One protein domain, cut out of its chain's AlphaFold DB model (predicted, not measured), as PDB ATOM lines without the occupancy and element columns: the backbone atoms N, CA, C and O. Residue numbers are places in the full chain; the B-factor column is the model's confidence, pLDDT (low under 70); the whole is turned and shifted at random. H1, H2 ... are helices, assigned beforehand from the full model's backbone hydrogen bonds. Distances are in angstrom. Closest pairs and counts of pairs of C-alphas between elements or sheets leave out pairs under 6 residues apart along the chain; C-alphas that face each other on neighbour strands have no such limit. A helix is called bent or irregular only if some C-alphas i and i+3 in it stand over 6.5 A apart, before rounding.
ATOM      1  N   PRO A  35      90.705 123.972  65.481       77.62
ATOM      2  CA  PRO A  35      91.002 125.049  64.528       77.62
ATOM      3  C   PRO A  35      90.515 126.428  64.998       77.62
ATOM      4  O   PRO A  35      91.177 127.433  64.752       77.62
ATOM      5  N   GLU A  36      89.414 126.470  65.753       82.56
ATOM      6  CA  GLU A  36      88.825 127.704  66.284       82.56
ATOM      7  C   GLU A  36      89.761 128.425  67.275       82.56
ATOM      8  O   GLU A  36      89.739 129.651  67.389       82.56
ATOM      9  N   ILE A  37      90.615 127.679  67.988       82.19
ATOM     10  CA  ILE A  37      91.635 128.245  68.885       82.19
ATOM     11  C   ILE A  37      92.666 129.040  68.084       82.19
ATOM     12  O   ILE A  37      93.035 130.144  68.486       82.19
ATOM     13  N   PHE A  38      93.113 128.499  66.949       84.25
ATOM     14  CA  PHE A  38      94.118 129.144  66.108       84.25
ATOM     15  C   PHE A  38      93.557 130.395  65.430       84.25
ATOM     16  O   PHE A  38      94.202 131.435  65.483       84.25
ATOM     17  N   GLU A  39      92.321 130.345  64.924       88.19
ATOM     18  CA  GLU A  39      91.653 131.524  64.352       88.19
ATOM     19  C   GLU A  39      91.515 132.668  65.372       88.19
ATOM     20  O   GLU A  39      91.768 133.835  65.062       88.19
ATOM     21  N   LYS A  40      91.155 132.349  66.622       89.62
ATOM     22  CA  LYS A  40      91.082 133.350  67.699       89.62
ATOM     23  C   LYS A  40      92.457 133.905  68.056       89.62
ATOM     24  O   LYS A  40      92.575 135.103  68.308       89.62
ATOM     25  N   LEU A  41      93.488 133.062  68.090       88.75
ATOM     26  CA  LEU A  41      94.860 133.504  68.342       88.75
ATOM     27  C   LEU A  41      95.372 134.422  67.233       88.75
ATOM     28  O   LEU A  41      95.964 135.449  67.554       88.75
ATOM     29  N   ASP A  42      95.093 134.116  65.967       90.69
ATOM     30  CA  ASP A  42      95.450 134.980  64.839       90.69
ATOM     31  C   ASP A  42      94.809 136.366  64.993       90.69
ATOM     32  O   ASP A  42      95.505 137.381  64.962       90.69
ATOM     33  N   ALA A  43      93.512 136.423  65.314       91.25
ATOM     34  CA  ALA A  43      92.821 137.686  65.580       91.25
ATOM     35  C   ALA A  43      93.404 138.460  66.782       91.25
ATOM     36  O   ALA A  43      93.406 139.692  66.789       91.25
ATOM     37  N   ILE A  44      93.901 137.758  67.807       90.69
ATOM     38  CA  ILE A  44      94.604 138.369  68.945       90.69
ATOM     39  C   ILE A  44      95.968 138.915  68.508       90.69
ATOM     40  O   ILE A  44      96.340 140.009  68.930       90.69
ATOM     41  N   TYR A  45      96.717 138.179  67.681       89.50
ATOM     42  CA  TYR A  45      98.044 138.582  67.206       89.50
ATOM     43  C   TYR A  45      98.005 139.798  66.275       89.50
ATOM     44  O   TYR A  45      98.980 140.552  66.230       89.50
ATOM     45  N   GLU A  46      96.890 140.019  65.581       91.31
ATOM     46  CA  GLU A  46      96.683 141.178  64.708       91.31
ATOM     47  C   GLU A  46      96.355 142.480  65.463       91.31
ATOM     48  O   GLU A  46      96.591 143.564  64.928       91.31
ATOM     49  N   GLU A  47      95.861 142.411  66.707       91.12
ATOM     50  CA  GLU A  47      95.490 143.584  67.511       91.12
ATOM     51  C   GLU A  47      96.487 143.819  68.670       91.12
ATOM     52  O   GLU A  47      96.469 143.088  69.667       91.12
ATOM     53  N   PRO A  48      97.338 144.867  68.619       90.00
ATOM     54  CA  PRO A  48      98.403 145.084  69.604       90.00
ATOM     55  C   PRO A  48      97.934 145.179  71.061       90.00
ATOM     56  O   PRO A  48      98.631 144.718  71.971       90.00
ATOM     57  N   GLU A  49      96.770 145.786  71.308       88.38
ATOM     58  CA  GLU A  49      96.222 145.924  72.661       88.38
ATOM     59  C   GLU A  49      95.773 144.572  73.232       88.38
ATOM     60  O   GLU A  49      96.095 144.250  74.383       88.38
ATOM     61  N   ALA A  50      95.108 143.752  72.413       89.62
ATOM     62  CA  ALA A  50      94.689 142.406  72.788       89.62
ATOM     63  C   ALA A  50      95.896 141.480  72.978       89.62
ATOM     64  O   ALA A  50      95.971 140.766  73.979       89.62
ATOM     65  N   LEU A  51      96.894 141.559  72.095       91.31
ATOM     66  CA  LEU A  51      98.134 140.798  72.214       91.31
ATOM     67  C   LEU A  51      98.893 141.116  73.511       91.31
ATOM     68  O   LEU A  51      99.360 140.223  74.226       91.31
ATOM     69  N   LYS A  52      98.991 142.403  73.858       90.88
ATOM     70  CA  LYS A  52      99.585 142.847  75.122       90.88
ATOM     71  C   LYS A  52      98.813 142.302  76.325       90.88
ATOM     72  O   LYS A  52      99.422 141.890  77.315       90.88
ATOM     73  N   PHE A  53      97.484 142.308  76.267       90.31
ATOM     74  CA  PHE A  53      96.646 141.748  77.323       90.31
ATOM     75  C   PHE A  53      96.844 140.232  77.466       90.31
ATOM     76  O   PHE A  53      97.079 139.749  78.575       90.31
ATOM     77  N   TYR A  54      96.882 139.504  76.350       90.62
ATOM     78  CA  TYR A  54      97.147 138.068  76.311       90.62
ATOM     79  C   TYR A  54      98.469 137.695  76.982       90.62
ATOM     80  O   TYR A  54      98.486 136.888  77.914       90.62
ATOM     81  N   TYR A  55      99.577 138.337  76.602       90.69
ATOM     82  CA  TYR A  55     100.870 138.013  77.205       90.69
ATOM     83  C   TYR A  55     100.972 138.384  78.685       90.69
ATOM     84  O   TYR A  55     101.708 137.725  79.419       90.69
ATOM     85  N   LYS A  56     100.216 139.378  79.167       90.62
ATOM     86  CA  LYS A  56     100.110 139.636  80.613       90.62
ATOM     87  C   LYS A  56      99.433 138.484  81.348       90.62
ATOM     88  O   LYS A  56      99.894 138.127  82.432       90.62
ATOM     89  N   ILE A  57      98.374 137.908  80.777       89.62
ATOM     90  CA  ILE A  57      97.683 136.755  81.369       89.62
ATOM     91  C   ILE A  57      98.611 135.540  81.381       89.62
ATOM     92  O   ILE A  57      98.832 134.969  82.448       89.62
ATOM     93  N   VAL A  58      99.217 135.204  80.237       89.88
ATOM     94  CA  VAL A  58     100.165 134.081  80.117       89.88
ATOM     95  C   VAL A  58     101.305 134.224  81.124       89.88
ATOM     96  O   VAL A  58     101.591 133.294  81.878       89.88
ATOM     97  N   PHE A  59     101.922 135.406  81.201       91.25
ATOM     98  CA  PHE A  59     102.996 135.672  82.152       91.25
ATOM     99  C   PHE A  59     102.538 135.514  83.608       91.25
ATOM    100  O   PHE A  59     103.203 134.838  84.389       91.25
ATOM    101  N   SER A  60     101.381 136.080  83.965       89.31
ATOM    102  CA  SER A  60     100.803 135.966  85.310       89.31
ATOM    103  C   SER A  60     100.540 134.510  85.703       89.31
ATOM    104  O   SER A  60     100.901 134.090  86.802       89.31
ATOM    105  N   MET A  61      99.987 133.706  84.791       88.38
ATOM    106  CA  MET A  61      99.779 132.274  85.020       88.38
ATOM    107  C   MET A  61     101.091 131.526  85.249       88.38
ATOM    108  O   MET A  61     101.175 130.714  86.167       88.38
ATOM    109  N   CYS A  62     102.133 131.836  84.473       90.69
ATOM    110  CA  CYS A  62     103.452 131.237  84.667       90.69
ATOM    111  C   CYS A  62     104.026 131.565  86.053       90.69
ATOM    112  O   CYS A  62     104.581 130.686  86.705       90.69
ATOM    113  N   LEU A  63     103.860 132.799  86.542       92.75
ATOM    114  CA  LEU A  63     104.294 133.157  87.897       92.75
ATOM    115  C   LEU A  63     103.546 132.364  88.967       92.75
ATOM    116  O   LEU A  63     104.173 131.881  89.906       92.75
ATOM    117  N   LYS A  64     102.229 132.198  88.816       90.56
ATOM    118  CA  LYS A  64     101.421 131.414  89.760       90.56
ATOM    119  C   LYS A  64     101.839 129.945  89.799       90.56
ATOM    120  O   LYS A  64     101.903 129.376  90.879       90.56
ATOM    121  N   LEU A  65     102.191 129.360  88.655       90.38
ATOM    122  CA  LEU A  65     102.746 128.004  88.602       90.38
ATOM    123  C   LEU A  65     104.083 127.888  89.332       90.38
ATOM    124  O   LEU A  65     104.322 126.914  90.032       90.38
ATOM    125  N   ILE A  66     104.950 128.895  89.217       92.69
ATOM    126  CA  ILE A  66     106.220 128.904  89.953       92.69
ATOM    127  C   ILE A  66     105.967 129.013  91.459       92.69
ATOM    128  O   ILE A  66     106.637 128.341  92.239       92.69
ATOM    129  N   VAL A  67     105.008 129.843  91.878       93.12
ATOM    130  CA  VAL A  67     104.604 129.956  93.289       93.12
ATOM    131  C   VAL A  67     104.054 128.625  93.805       93.12
ATOM    132  O   VAL A  67     104.466 128.191  94.879       93.12
ATOM    133  N   LEU A  68     103.198 127.956  93.027       89.62
ATOM    134  CA  LEU A  68     102.682 126.628  93.359       89.62
ATOM    135  C   LEU A  68     103.813 125.613  93.522       89.62
ATOM    136  O   LEU A  68     103.907 124.993  94.572       89.62
ATOM    137  N   HIS A  69     104.718 125.518  92.549       91.00
ATOM    138  CA  HIS A  69     105.849 124.594  92.614       91.00
ATOM    139  C   HIS A  69     106.713 124.807  93.857       91.00
ATOM    140  O   HIS A  69     107.112 123.861  94.531       91.00
ATOM    141  N   LYS A  70     106.999 126.073  94.181       93.12
ATOM    142  CA  LYS A  70     107.765 126.423  95.380       93.12
ATOM    143  C   LYS A  70     107.052 125.973  96.654       93.12
ATOM    144  O   LYS A  70     107.707 125.487  97.568       93.12
ATOM    145  N   TYR A  71     105.732 126.110  96.717       92.62
ATOM    146  CA  TYR A  71     104.944 125.612  97.841       92.62
ATOM    147  C   TYR A  71     104.918 124.076  97.904       92.62
ATOM    148  O   TYR A  71     105.183 123.514  98.963       92.62
ATOM    149  N   GLU A  72     104.700 123.394  96.775       88.00
ATOM    150  CA  GLU A  72     104.718 121.923  96.673       88.00
ATOM    151  C   GLU A  72     106.066 121.322  97.112       88.00
ATOM    152  O   GLU A  72     106.102 120.245  97.707       88.00
ATOM    153  N   ASN A  73     107.166 122.050  96.900       91.44
ATOM    154  CA  ASN A  73     108.510 121.668  97.344       91.44
ATOM    155  C   ASN A  73     108.855 122.101  98.781       91.44
ATOM    156  O   ASN A  73     109.974 121.858  99.238       91.44
ATOM    157  N   GLY A  74     107.945 122.766  99.496       91.81
ATOM    158  CA  GLY A  74     108.186 123.260 100.855       91.81
ATOM    159  C   GLY A  74     109.127 124.470 100.940       91.81
ATOM    160  O   GLY A  74     109.658 124.756 102.011       91.81
ATOM    161  N   GLU A  75     109.342 125.195  99.838       93.81
ATOM    162  CA  GLU A  75     110.123 126.442  99.812       93.81
ATOM    163  C   GLU A  75     109.321 127.660 100.296       93.81
ATOM    164  O   GLU A  75     109.899 128.723 100.520       93.81
ATOM    165  N   LEU A  76     107.997 127.526 100.413       92.56
ATOM    166  CA  LEU A  76     107.092 128.556 100.916       92.56
ATOM    167  C   LEU A  76     106.233 127.986 102.040       92.56
ATOM    168  O   LEU A  76     105.713 126.875 101.946       92.56
ATOM    169  N   THR A  77     106.025 128.788 103.074       94.19
ATOM    170  CA  THR A  77     104.954 128.564 104.051       94.19
ATOM    171  C   THR A  77     103.575 128.806 103.422       94.19
ATOM    172  O   THR A  77     103.457 129.439 102.370       94.19
ATOM    173  N   GLN A  78     102.510 128.353 104.092       91.31
ATOM    174  CA  GLN A  78     101.129 128.611 103.666       91.31
ATOM    175  C   GLN A  78     100.837 130.113 103.503       91.31
ATOM    176  O   GLN A  78     100.292 130.531 102.486       91.31
ATOM    177  N   GLU A  79     101.255 130.934 104.470       92.06
ATOM    178  CA  GLU A  79     101.051 132.389 104.443       92.06
ATOM    179  C   GLU A  79     101.793 133.044 103.264       92.06
ATOM    180  O   GLU A  79     101.273 133.926 102.575       92.06
ATOM    181  N   GLU A  80     103.017 132.592 102.981       91.69
ATOM    182  CA  GLU A  80     103.791 133.092 101.845       91.69
ATOM    183  C   GLU A  80     103.197 132.671 100.505       91.69
ATOM    184  O   GLU A  80     103.225 133.465  99.560       91.69
ATOM    185  N   PHE A  81     102.662 131.452 100.423       91.12
ATOM    186  CA  PHE A  81     101.953 130.957  99.253       91.12
ATOM    187  C   PHE A  81     100.699 131.789  98.972       91.12
ATOM    188  O   PHE A  81     100.529 132.245  97.842       91.12
ATOM    189  N   GLU A  82      99.867 132.058  99.979       89.00
ATOM    190  CA  GLU A  82      98.662 132.887  99.835       89.00
ATOM    191  C   GLU A  82      99.018 134.301  99.355       89.00
ATOM    192  O   GLU A  82      98.528 134.760  98.318       89.00
ATOM    193  N   ARG A  83      99.984 134.947 100.021       89.94
ATOM    194  CA  ARG A  83     100.460 136.288  99.652       89.94
ATOM    195  C   ARG A  83     101.020 136.344  98.227       89.94
ATOM    196  O   ARG A  83     100.733 137.282  97.480       89.94
ATOM    197  N   GLN A  84     101.852 135.373  97.841       89.50
ATOM    198  CA  GLN A  84     102.443 135.344  96.500       89.50
ATOM    199  C   GLN A  84     101.471 134.863  95.421       89.50
ATOM    200  O   GLN A  84     101.687 135.178  94.256       89.50
ATOM    201  N   SER A  85     100.393 134.164  95.772       84.69
ATOM    202  CA  SER A  85      99.352 133.763  94.820       84.69
ATOM    203  C   SER A  85      98.458 134.934  94.412       84.69
ATOM    204  O   SER A  85      98.046 135.019  93.250       84.69
ATOM    205  N   GLU A  86      98.196 135.869  95.331       83.19
ATOM    206  CA  GLU A  86      97.475 137.113  95.037       83.19
ATOM    207  C   GLU A  86      98.321 138.077  94.202       83.19
ATOM    208  O   GLU A  86      97.866 138.611  93.186       83.19
ATOM    209  N   LYS A  87      99.571 138.296  94.625       85.94
ATOM    210  CA  LYS A  87     100.489 139.228  93.972       85.94
ATOM    211  C   LYS A  87     101.894 138.628  93.867       85.94
ATOM    212  O   LYS A  87     102.760 138.943  94.689       85.94
ATOM    213  N   PRO A  88     102.148 137.803  92.833       88.06
ATOM    214  CA  PRO A  88     103.453 137.196  92.631       88.06
ATOM    215  C   PRO A  88     104.534 138.263  92.451       88.06
ATOM    216  O   PRO A  88     104.384 139.207  91.668       88.06
ATOM    217  N   SER A  89     105.651 138.113  93.157       90.75
ATOM    218  CA  SER A  89     106.791 139.009  92.985       90.75
ATOM    219  C   SER A  89     107.553 138.628  91.714       90.75
ATOM    220  O   SER A  89     108.374 137.714  91.703       90.75
ATOM    221  N   GLU A  90     107.284 139.352  90.623       92.31
ATOM    222  CA  GLU A  90     107.882 139.097  89.303       92.31
ATOM    223  C   GLU A  90     109.409 139.002  89.382       92.31
ATOM    224  O   GLU A  90     110.005 138.082  88.835       92.31
ATOM    225  N   LYS A  91     110.036 139.923  90.122       90.88
ATOM    226  CA  LYS A  91     111.490 139.983  90.279       90.88
ATOM    227  C   LYS A  91     112.034 138.718  90.946       90.88
ATOM    228  O   LYS A  91     112.882 138.041  90.373       90.88
ATOM    229  N   SER A  92     111.528 138.382  92.136       90.06
ATOM    230  CA  SER A  92     112.028 137.229  92.900       90.06
ATOM    231  C   SER A  92     111.729 135.893  92.225       90.06
ATOM    232  O   SER A  92     112.434 134.922  92.473       90.06
ATOM    233  N   LEU A  93     110.690 135.837  91.390       91.88
ATOM    234  CA  LEU A  93     110.299 134.622  90.687       91.88
ATOM    235  C   LEU A  93     111.005 134.464  89.339       91.88
ATOM    236  O   LEU A  93     111.184 133.330  88.921       91.88
ATOM    237  N   MET A  94     111.406 135.544  88.657       90.94
ATOM    238  CA  MET A  94     111.973 135.493  87.297       90.94
ATOM    239  C   MET A  94     113.490 135.613  87.231       90.94
ATOM    240  O   MET A  94     114.112 134.946  86.401       90.94
ATOM    241  N   GLU A  95     114.101 136.426  88.094       89.81
ATOM    242  CA  GLU A  95     115.556 136.619  88.081       89.81
ATOM    243  C   GLU A  95     116.341 135.309  88.286       89.81
ATOM    244  O   GLU A  95     117.306 135.106  87.546       89.81
ATOM    245  N   PRO A  96     115.919 134.366  89.162       90.69
ATOM    246  CA  PRO A  96     116.589 133.067  89.294       90.69
ATOM    247  C   PRO A  96     116.616 132.237  88.003       90.69
ATOM    248  O   PRO A  96     117.468 131.365  87.847       90.69
ATOM    249  N   TYR A  97     115.712 132.515  87.061       88.38
ATOM    250  CA  TYR A  97     115.637 131.841  85.764       88.38
ATOM    251  C   TYR A  97     116.250 132.663  84.620       88.38
ATOM    252  O   TYR A  97     116.068 132.328  83.449       88.38
ATOM    253  N   GLY A  98     116.987 133.732  84.938       87.62
ATOM    254  CA  GLY A  98     117.714 134.535  83.954       87.62
ATOM    255  C   GLY A  98     116.846 135.517  83.165       87.62
ATOM    256  O   GLY A  98     117.269 135.974  82.105       87.62
ATOM    257  N   LEU A  99     115.648 135.848  83.660       89.75
ATOM    258  CA  LEU A  99     114.787 136.887  83.093       89.75
ATOM    259  C   LEU A  99     114.912 138.174  83.915       89.75
ATOM    260  O   LEU A  99     114.391 138.276  85.025       89.75
ATOM    261  N   SER A 100     115.591 139.174  83.356       90.88
ATOM    262  CA  SER A 100     115.729 140.492  83.980       90.88
ATOM    263  C   SER A 100     114.447 141.319  83.882       90.88
ATOM    264  O   SER A 100     113.585 141.068  83.033       90.88
ATOM    265  N   TYR A 101     114.365 142.381  84.693       90.12
ATOM    266  CA  TYR A 101     113.258 143.346  84.676       90.12
ATOM    267  C   TYR A 101     112.870 143.820  83.275       90.12
ATOM    268  O   TYR A 101     111.690 143.837  82.921       90.12
ATOM    269  N   LEU A 102     113.857 144.180  82.453       90.75
ATOM    270  CA  LEU A 102     113.599 144.676  81.102       90.75
ATOM    271  C   LEU A 102     113.000 143.594  80.199       90.75
ATOM    272  O   LEU A 102     112.142 143.900  79.377       90.75
ATOM    273  N   GLN A 103     113.406 142.340  80.380       90.31
ATOM    274  CA  GLN A 103     112.994 141.222  79.535       90.31
ATOM    275  C   GLN A 103     111.565 140.776  79.844       90.31
ATOM    276  O   GLN A 103     110.746 140.671  78.930       90.31
ATOM    277  N   TYR A 104     111.215 140.589  81.122       89.31
ATOM    278  CA  TYR A 104     109.833 140.242  81.465       89.31
ATOM    279  C   TYR A 104     108.870 141.422  81.275       89.31
ATOM    280  O   TYR A 104     107.693 141.225  80.973       89.31
ATOM    281  N   ARG A 105     109.353 142.671  81.375       90.19
ATOM    282  CA  ARG A 105     108.570 143.848  80.972       90.19
ATOM    283  C   ARG A 105     108.312 143.854  79.468       90.19
ATOM    284  O   ARG A 105     107.179 144.097  79.072       90.19
ATOM    285  N   ALA A 106     109.323 143.576  78.645       89.62
ATOM    286  CA  ALA A 106     109.171 143.501  77.193       89.62
ATOM    287  C   ALA A 106     108.165 142.410  76.782       89.62
ATOM    288  O   ALA A 106     107.282 142.674  75.967       89.62
ATOM    289  N   LEU A 107     108.211 141.245  77.440       89.19
ATOM    290  CA  LEU A 107     107.251 140.155  77.245       89.19
ATOM    291  C   LEU A 107     105.807 140.605  77.516       89.19
ATOM    292  O   LEU A 107     104.944 140.447  76.656       89.19
ATOM    293  N   LYS A 108     105.551 141.250  78.662       89.06
ATOM    294  CA  LYS A 108     104.226 141.805  79.012       89.06
ATOM    295  C   LYS A 108     103.748 142.923  78.086       89.06
ATOM    296  O   LYS A 108     102.570 143.261  78.102       89.06
ATOM    297  N   GLU A 109     104.657 143.544  77.348       89.94
ATOM    298  CA  GLU A 109     104.376 144.610  76.387       89.94
ATOM    299  C   GLU A 109     104.289 144.087  74.946       89.94
ATOM    300  O   GLU A 109     104.200 144.895  74.026       89.94
ATOM    301  N   ALA A 110     104.322 142.763  74.747       86.56
ATOM    302  CA  ALA A 110     104.344 142.118  73.433       86.56
ATOM    303  C   ALA A 110     105.521 142.554  72.535       86.56
ATOM    304  O   ALA A 110     105.428 142.529  71.310       86.56
ATOM    305  N   LYS A 111     106.657 142.948  73.127       83.19
ATOM    306  CA  LYS A 111     107.857 143.405  72.406       83.19
ATOM    307  C   LYS A 111     108.995 142.402  72.568       83.19
ATOM    308  O   LYS A 111     109.329 142.034  73.688       83.19
ATOM    309  N   GLY A 112     109.623 141.990  71.462       66.06
ATOM    310  CA  GLY A 112     110.792 141.095  71.501       66.06
ATOM    311  C   GLY A 112     110.495 139.739  72.152       66.06
ATOM    312  O   GLY A 112     111.273 139.247  72.965       66.06
ATOM    313  N   THR A 113     109.334 139.161  71.842       64.69
ATOM    314  CA  THR A 113     108.721 138.075  72.618       64.69
ATOM    315  C   THR A 113     109.381 136.717  72.420       64.69
ATOM    316  O   THR A 113     109.402 135.940  73.365       64.69
ATOM    317  N   GLY A 114     109.969 136.425  71.257       76.00
ATOM    318  CA  GLY A 114     110.469 135.081  70.931       76.00
ATOM    319  C   GLY A 114     111.454 134.503  71.962       76.00
ATOM    320  O   GLY A 114     111.138 133.504  72.611       76.00
ATOM    321  N   PRO A 115     112.627 135.130  72.183       82.56
ATOM    322  CA  PRO A 115     113.623 134.601  73.115       82.56
ATOM    323  C   PRO A 115     113.143 134.568  74.573       82.56
ATOM    324  O   PRO A 115     113.425 133.616  75.296       82.56
ATOM    325  N   HIS A 116     112.401 135.586  75.015       86.50
ATOM    326  CA  HIS A 116     111.932 135.684  76.401       86.50
ATOM    327  C   HIS A 116     110.793 134.706  76.697       86.50
ATOM    328  O   HIS A 116     110.768 134.105  77.770       86.50
ATOM    329  N   MET A 117     109.897 134.491  75.731       86.69
ATOM    330  CA  MET A 117     108.839 133.490  75.826       86.69
ATOM    331  C   MET A 117     109.419 132.081  75.863       86.69
ATOM    332  O   MET A 117     108.958 131.253  76.638       86.69
ATOM    333  N   LEU A 118     110.475 131.816  75.088       88.56
ATOM    334  CA  LEU A 118     111.161 130.530  75.134       88.56
ATOM    335  C   LEU A 118     111.798 130.269  76.505       88.56
ATOM    336  O   LEU A 118     111.743 129.141  76.995       88.56
ATOM    337  N   THR A 119     112.381 131.288  77.143       89.31
ATOM    338  CA  THR A 119     112.873 131.156  78.521       89.31
ATOM    339  C   THR A 119     111.731 130.853  79.483       89.31
ATOM    340  O   THR A 119     111.852 129.930  80.281       89.31
ATOM    341  N   LEU A 120     110.604 131.561  79.369       89.31
ATOM    342  CA  LEU A 120     109.428 131.324  80.207       89.31
ATOM    343  C   LEU A 120     108.876 129.899  80.029       89.31
ATOM    344  O   LEU A 120     108.670 129.202  81.021       89.31
ATOM    345  N   LYS A 121     108.745 129.442  78.777       91.44
ATOM    346  CA  LYS A 121     108.373 128.069  78.416       91.44
ATOM    347  C   LYS A 121     109.286 127.051  79.085       91.44
ATOM    348  O   LYS A 121     108.818 126.184  79.810       91.44
ATOM    349  N   ARG A 122     110.601 127.193  78.895       91.00
ATOM    350  CA  ARG A 122     111.604 126.283  79.474       91.00
ATOM    351  C   ARG A 122     111.551 126.250  80.996       91.00
ATOM    352  O   ARG A 122     111.785 125.193  81.569       91.00
ATOM    353  N   THR A 123     111.294 127.388  81.636       90.88
ATOM    354  CA  THR A 123     111.134 127.458  83.088       90.88
ATOM    355  C   THR A 123     109.931 126.638  83.519       90.88
ATOM    356  O   THR A 123     110.105 125.703  84.286       90.88
ATOM    357  N   VAL A 124     108.744 126.929  82.985       90.81
ATOM    358  CA  VAL A 124     107.497 126.239  83.354       90.81
ATOM    359  C   VAL A 124     107.578 124.736  83.072       90.81
ATOM    360  O   VAL A 124     107.276 123.940  83.960       90.81
ATOM    361  N   ASP A 125     108.088 124.355  81.897       87.19
ATOM    362  CA  ASP A 125     108.276 122.953  81.510       87.19
ATOM    363  C   ASP A 125     109.253 122.222  82.453       87.19
ATOM    364  O   ASP A 125     109.030 121.063  82.805       87.19
ATOM    365  N   ARG A 126     110.316 122.892  82.934       89.50
ATOM    366  CA  ARG A 126     111.262 122.316  83.912       89.50
ATOM    367  C   ARG A 126     110.622 122.076  85.280       89.50
ATOM    368  O   ARG A 126     111.053 121.168  85.981       89.50
ATOM    369  N   LEU A 127     109.625 122.876  85.654       87.38
ATOM    370  CA  LEU A 127     108.883 122.706  86.908       87.38
ATOM    371  C   LEU A 127     107.808 121.609  86.820       87.38
ATOM    372  O   LEU A 127     107.132 121.350  87.809       87.38
ATOM    373  N   GLY A 128     107.658 120.955  85.662       82.75
ATOM    374  CA  GLY A 128     106.724 119.846  85.461       82.75
ATOM    375  C   GLY A 128     105.342 120.254  84.945       82.75
ATOM    376  O   GLY A 128     104.479 119.391  84.795       82.75
ATOM    377  N   TYR A 129     105.120 121.532  84.627       86.94
ATOM    378  CA  TYR A 129     103.866 122.002  84.030       86.94
ATOM    379  C   TYR A 129     104.013 122.192  82.520       86.94
ATOM    380  O   TYR A 129     105.098 122.457  82.025       86.94
ATOM    381  N   SER A 130     102.916 122.106  81.769       84.19
ATOM    382  CA  SER A 130     102.953 122.335  80.320       84.19
ATOM    383  C   SER A 130     102.696 123.804  79.997       84.19
ATOM    384  O   SER A 130     101.588 124.307  80.189       84.19
ATOM    385  N   PHE A 131     103.706 124.488  79.462       86.12
ATOM    386  CA  PHE A 131     103.536 125.855  78.975       86.12
ATOM    387  C   PHE A 131     102.555 125.939  77.796       86.12
ATOM    388  O   PHE A 131     101.745 126.860  77.729       86.12
ATOM    389  N   ASP A 132     102.592 124.970  76.879       85.69
ATOM    390  CA  ASP A 132     101.737 124.976  75.683       85.69
ATOM    391  C   ASP A 132     100.257 124.910  76.068       85.69
ATOM    392  O   ASP A 132      99.427 125.628  75.522       85.69
ATOM    393  N   LYS A 133      99.938 124.153  77.117       83.69
ATOM    394  CA  LYS A 133      98.605 124.111  77.713       83.69
ATOM    395  C   LYS A 133      98.114 125.475  78.236       83.69
ATOM    396  O   LYS A 133      96.919 125.747  78.205       83.69
ATOM    397  N   ILE A 134      99.013 126.350  78.695       85.56
ATOM    398  CA  ILE A 134      98.680 127.737  79.071       85.56
ATOM    399  C   ILE A 134      98.439 128.575  77.818       85.56
ATOM    400  O   ILE A 134      97.455 129.309  77.741       85.56
ATOM    401  N   LEU A 135      99.352 128.464  76.852       86.00
ATOM    402  CA  LEU A 135      99.336 129.241  75.618       86.00
ATOM    403  C   LEU A 135      98.052 128.975  74.814       86.00
ATOM    404  O   LEU A 135      97.389 129.912  74.375       86.00
ATOM    405  N   TYR A 136      97.655 127.710  74.707       84.94
ATOM    406  CA  TYR A 136      96.480 127.264  73.956       84.94
ATOM    407  C   TYR A 136      95.237 127.056  74.829       84.94
ATOM    408  O   TYR A 136      94.277 126.423  74.402       84.94
ATOM    409  N   SER A 137      95.221 127.587  76.055       83.19
ATOM    410  CA  SER A 137      94.064 127.457  76.944       83.19
ATOM    411  C   SER A 137      92.839 128.166  76.359       83.19
ATOM    412  O   SER A 137      92.821 129.394  76.246       83.19
ATOM    413  N   GLU A 138      91.771 127.413  76.076       82.44
ATOM    414  CA  GLU A 138      90.495 127.970  75.601       82.44
ATOM    415  C   GLU A 138      89.947 129.049  76.541       82.44
ATOM    416  O   GLU A 138      89.421 130.066  76.092       82.44
ATOM    417  N   LYS A 139      90.113 128.866  77.858       82.44
ATOM    418  CA  LYS A 139      89.694 129.848  78.866       82.44
ATOM    419  C   LYS A 139      90.472 131.155  78.724       82.44
ATOM    420  O   LYS A 139      89.859 132.220  78.721       82.44
ATOM    421  N   VAL A 140      91.800 131.083  78.587       84.75
ATOM    422  CA  VAL A 140      92.650 132.272  78.388       84.75
ATOM    423  C   VAL A 140      92.267 132.977  77.094       84.75
ATOM    424  O   VAL A 140      92.024 134.182  77.095       84.75
ATOM    425  N   ILE A 141      92.155 132.222  76.003       86.50
ATOM    426  CA  ILE A 141      91.827 132.753  74.680       86.50
ATOM    427  C   ILE A 141      90.447 133.405  74.686       86.50
ATOM    428  O   ILE A 141      90.291 134.504  74.155       86.50
ATOM    429  N   LYS A 142      89.455 132.791  75.339       86.19
ATOM    430  CA  LYS A 142      88.115 133.366  75.493       86.19
ATOM    431  C   LYS A 142      88.154 134.704  76.229       86.19
ATOM    432  O   LYS A 142      87.615 135.676  75.714       86.19
ATOM    433  N   VAL A 143      88.837 134.784  77.376       83.69
ATOM    434  CA  VAL A 143      88.957 136.042  78.141       83.69
ATOM    435  C   VAL A 143      89.583 137.155  77.298       83.69
ATOM    436  O   VAL A 143      89.136 138.299  77.357       83.69
ATOM    437  N   VAL A 144      90.600 136.840  76.495       87.81
ATOM    438  CA  VAL A 144      91.225 137.836  75.613       87.81
ATOM    439  C   VAL A 144      90.329 138.192  74.433       87.81
ATOM    440  O   VAL A 144      90.267 139.360  74.067       87.81
ATOM    441  N   THR A 145      89.608 137.230  73.862       88.00
ATOM    442  CA  THR A 145      88.666 137.479  72.761       88.00
ATOM    443  C   THR A 145      87.534 138.408  73.212       88.00
ATOM    444  O   THR A 145      87.197 139.356  72.507       88.00
ATOM    445  N   ASP A 146      87.007 138.206  74.421       86.50
ATOM    446  CA  ASP A 146      86.002 139.096  75.012       86.50
ATOM    447  C   ASP A 146      86.551 140.524  75.187       86.50
ATOM    448  O   ASP A 146      85.836 141.506  74.981       86.50
ATOM    449  N   GLU A 147      87.832 140.664  75.543       84.94
ATOM    450  CA  GLU A 147      88.497 141.966  75.642       84.94
ATOM    451  C   GLU A 147      88.750 142.599  74.263       84.94
ATOM    452  O   GLU A 147      88.511 143.794  74.081       84.94
ATOM    453  N   LEU A 148      89.146 141.803  73.268       87.69
ATOM    454  CA  LEU A 148      89.305 142.227  71.878       87.69
ATOM    455  C   LEU A 148      87.997 142.803  71.321       87.69
ATOM    456  O   LEU A 148      88.004 143.864  70.695       87.69
ATOM    457  N   GLU A 149      86.860 142.163  71.587       88.88
ATOM    458  CA  GLU A 149      85.557 142.674  71.152       88.88
ATOM    459  C   GLU A 149      85.184 143.992  71.846       88.88
ATOM    460  O   GLU A 149      84.635 144.894  71.206       88.88
ATOM    461  N   LYS A 150      85.547 144.186  73.122       88.00
ATOM    462  CA  LYS A 150      85.386 145.493  73.786       88.00
ATOM    463  C   LYS A 150      86.252 146.571  73.140       88.00
ATOM    464  O   LYS A 150      85.755 147.676  72.914       88.00
ATOM    465  N   ILE A 151      87.510 146.262  72.823       83.25
ATOM    466  CA  ILE A 151      88.436 147.181  72.145       83.25
ATOM    467  C   ILE A 151      87.870 147.576  70.775       83.25
ATOM    468  O   ILE A 151      87.721 148.764  70.481       83.25
ATOM    469  N   LYS A 152      87.446 146.597  69.969       86.25
ATOM    470  CA  LYS A 152      86.818 146.838  68.660       86.25
ATOM    471  C   LYS A 152      85.557 147.688  68.775       86.25
ATOM    472  O   LYS A 152      85.389 148.636  68.008       86.25
ATOM    473  N   ASN A 153      84.678 147.390  69.730       85.94
ATOM    474  CA  ASN A 153      83.449 148.156  69.940       85.94
ATOM    475  C   ASN A 153      83.738 149.592  70.384       85.94
ATOM    476  O   ASN A 153      83.133 150.525  69.857       85.94
ATOM    477  N   LYS A 154      84.715 149.798  71.273       82.69
ATOM    478  CA  LYS A 154      85.180 151.135  71.657       82.69
ATOM    479  C   LYS A 154      85.705 151.912  70.448       82.69
ATOM    480  O   LYS A 154      85.307 153.057  70.249       82.69
ATOM    481  N   ASN A 155      86.528 151.287  69.609       79.69
ATOM    482  CA  ASN A 155      87.069 151.909  68.398       79.69
ATOM    483  C   ASN A 155      85.964 152.247  67.383       79.69
ATOM    484  O   ASN A 155      85.959 153.342  66.825       79.69
ATOM    485  N   ARG A 156      84.972 151.364  67.200       79.50
ATOM    486  CA  ARG A 156      83.785 151.635  66.367       79.50
ATOM    487  C   ARG A 156      82.993 152.841  66.867       79.50
ATOM    488  O   ARG A 156      82.624 153.689  66.062       79.50
ATOM    489  N   VAL A 157      82.763 152.936  68.177       77.88
ATOM    490  CA  VAL A 157      82.055 154.071  68.789       77.88
ATOM    491  C   VAL A 157      82.851 155.369  68.619       77.88
ATOM    492  O   VAL A 157      82.280 156.368  68.196       77.88
ATOM    493  N   MET A 158      84.165 155.365  68.869       74.00
ATOM    494  CA  MET A 158      85.010 156.555  68.677       74.00
ATOM    495  C   MET A 158      85.038 157.017  67.214       74.00
ATOM    496  O   MET A 158      84.895 158.211  66.951       74.00
ATOM    497  N   ASN A 159      85.137 156.082  66.264       74.25
ATOM    498  CA  ASN A 159      85.109 156.387  64.832       74.25
ATOM    499  C   ASN A 159      83.736 156.904  64.379       74.25
ATOM    500  O   ASN A 159      83.666 157.856  63.607       74.25
TER     501      ASN A 159
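AT A GLANCE: This is residues 35 to 159 of the 169 residues of an uncharacterized protein of Dyadobacter psychrotolerans (UniProt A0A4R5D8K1). One long helix, H2, runs through the middle as the core, and the other seven helices pack round it: H4, H5 and H6 cover one side, H8 packs on the opposite side near the beginning of H2, and H3 folds back along its far end as a hairpin. H1 makes a corner with the beginning of H2, short H7 also packs on H2, and residues 153 to 159 of H8 stick out as an arm. The printed part has 125 residues with eight named helices, H1 to H8 in order along the chain, and no named strand; its class is all helix. It is compact, with a radius of gyration of the C-alphas of 15.8 A, yet elongated, spanning 52 by 29 by 28 A.

IN THESE COORDINATES: H1, residues 35 to 46, begins at C-alpha 35 (91.002, 125.049, 64.528) and is 17.1 A long. H2, residues 48 to 72, is the longest helix, 36.2 A from C-alpha 48 at (98.403, 145.084, 69.604) to C-alpha 72. H3 is residues 78 to 86, H4 residues 90 to 97 and H5 residues 101 to 108. H4 is irregular, but only just: C-alphas 93 and 96 are 6.6 A apart. H6, residues 113 to 126, is 19.6 A long, and H7 is residues 131 to 135. H8, residues 138 to 159, is 30.9 A long and ends at C-alpha 159 (85.109, 156.387, 64.832).

HOW THE PARTS SIT: H2 is the hub, touching seven helices. H1 and H2 touch only at the corner, with the closest C-alphas, Ile 44 and Leu 51, 5.4 A apart. H8 touches residues 49 to 58 of H2 at a shallow tilt of 28 degrees, opposite ways, closest at the C-alphas of Ala 50 and Leu 148, 5.5 A. H2 and H3 form a helical hairpin at 5 degrees, closest at the C-alphas of Lys 64 and Ser 85, 5.9 A. H5 touches H2 at a steep tilt of 61 degrees, with the C-alphas of Lys 56 and Lys 108 closest at 4.9 A. H6 touches H2 at a shallow tilt of 23 degrees, the same way, closest at the C-alphas of Cys 62 and Val 124, 6.6 A. H3 and H8 are apart. Every O i to N i+4 pair is within hydrogen-bond range in H1, H2, H3, H5, H6, H7 and H8; in H4 it is 2 of 4.

THE WHOLE: The C-alphas farthest apart, those of Gly 74 and Asn 159, are 54.1 A apart. The printed part has no cut, and the links between successive helices are tight. The mean pLDDT of the printed part is 87.6, and residues 112 to 113 are under 70.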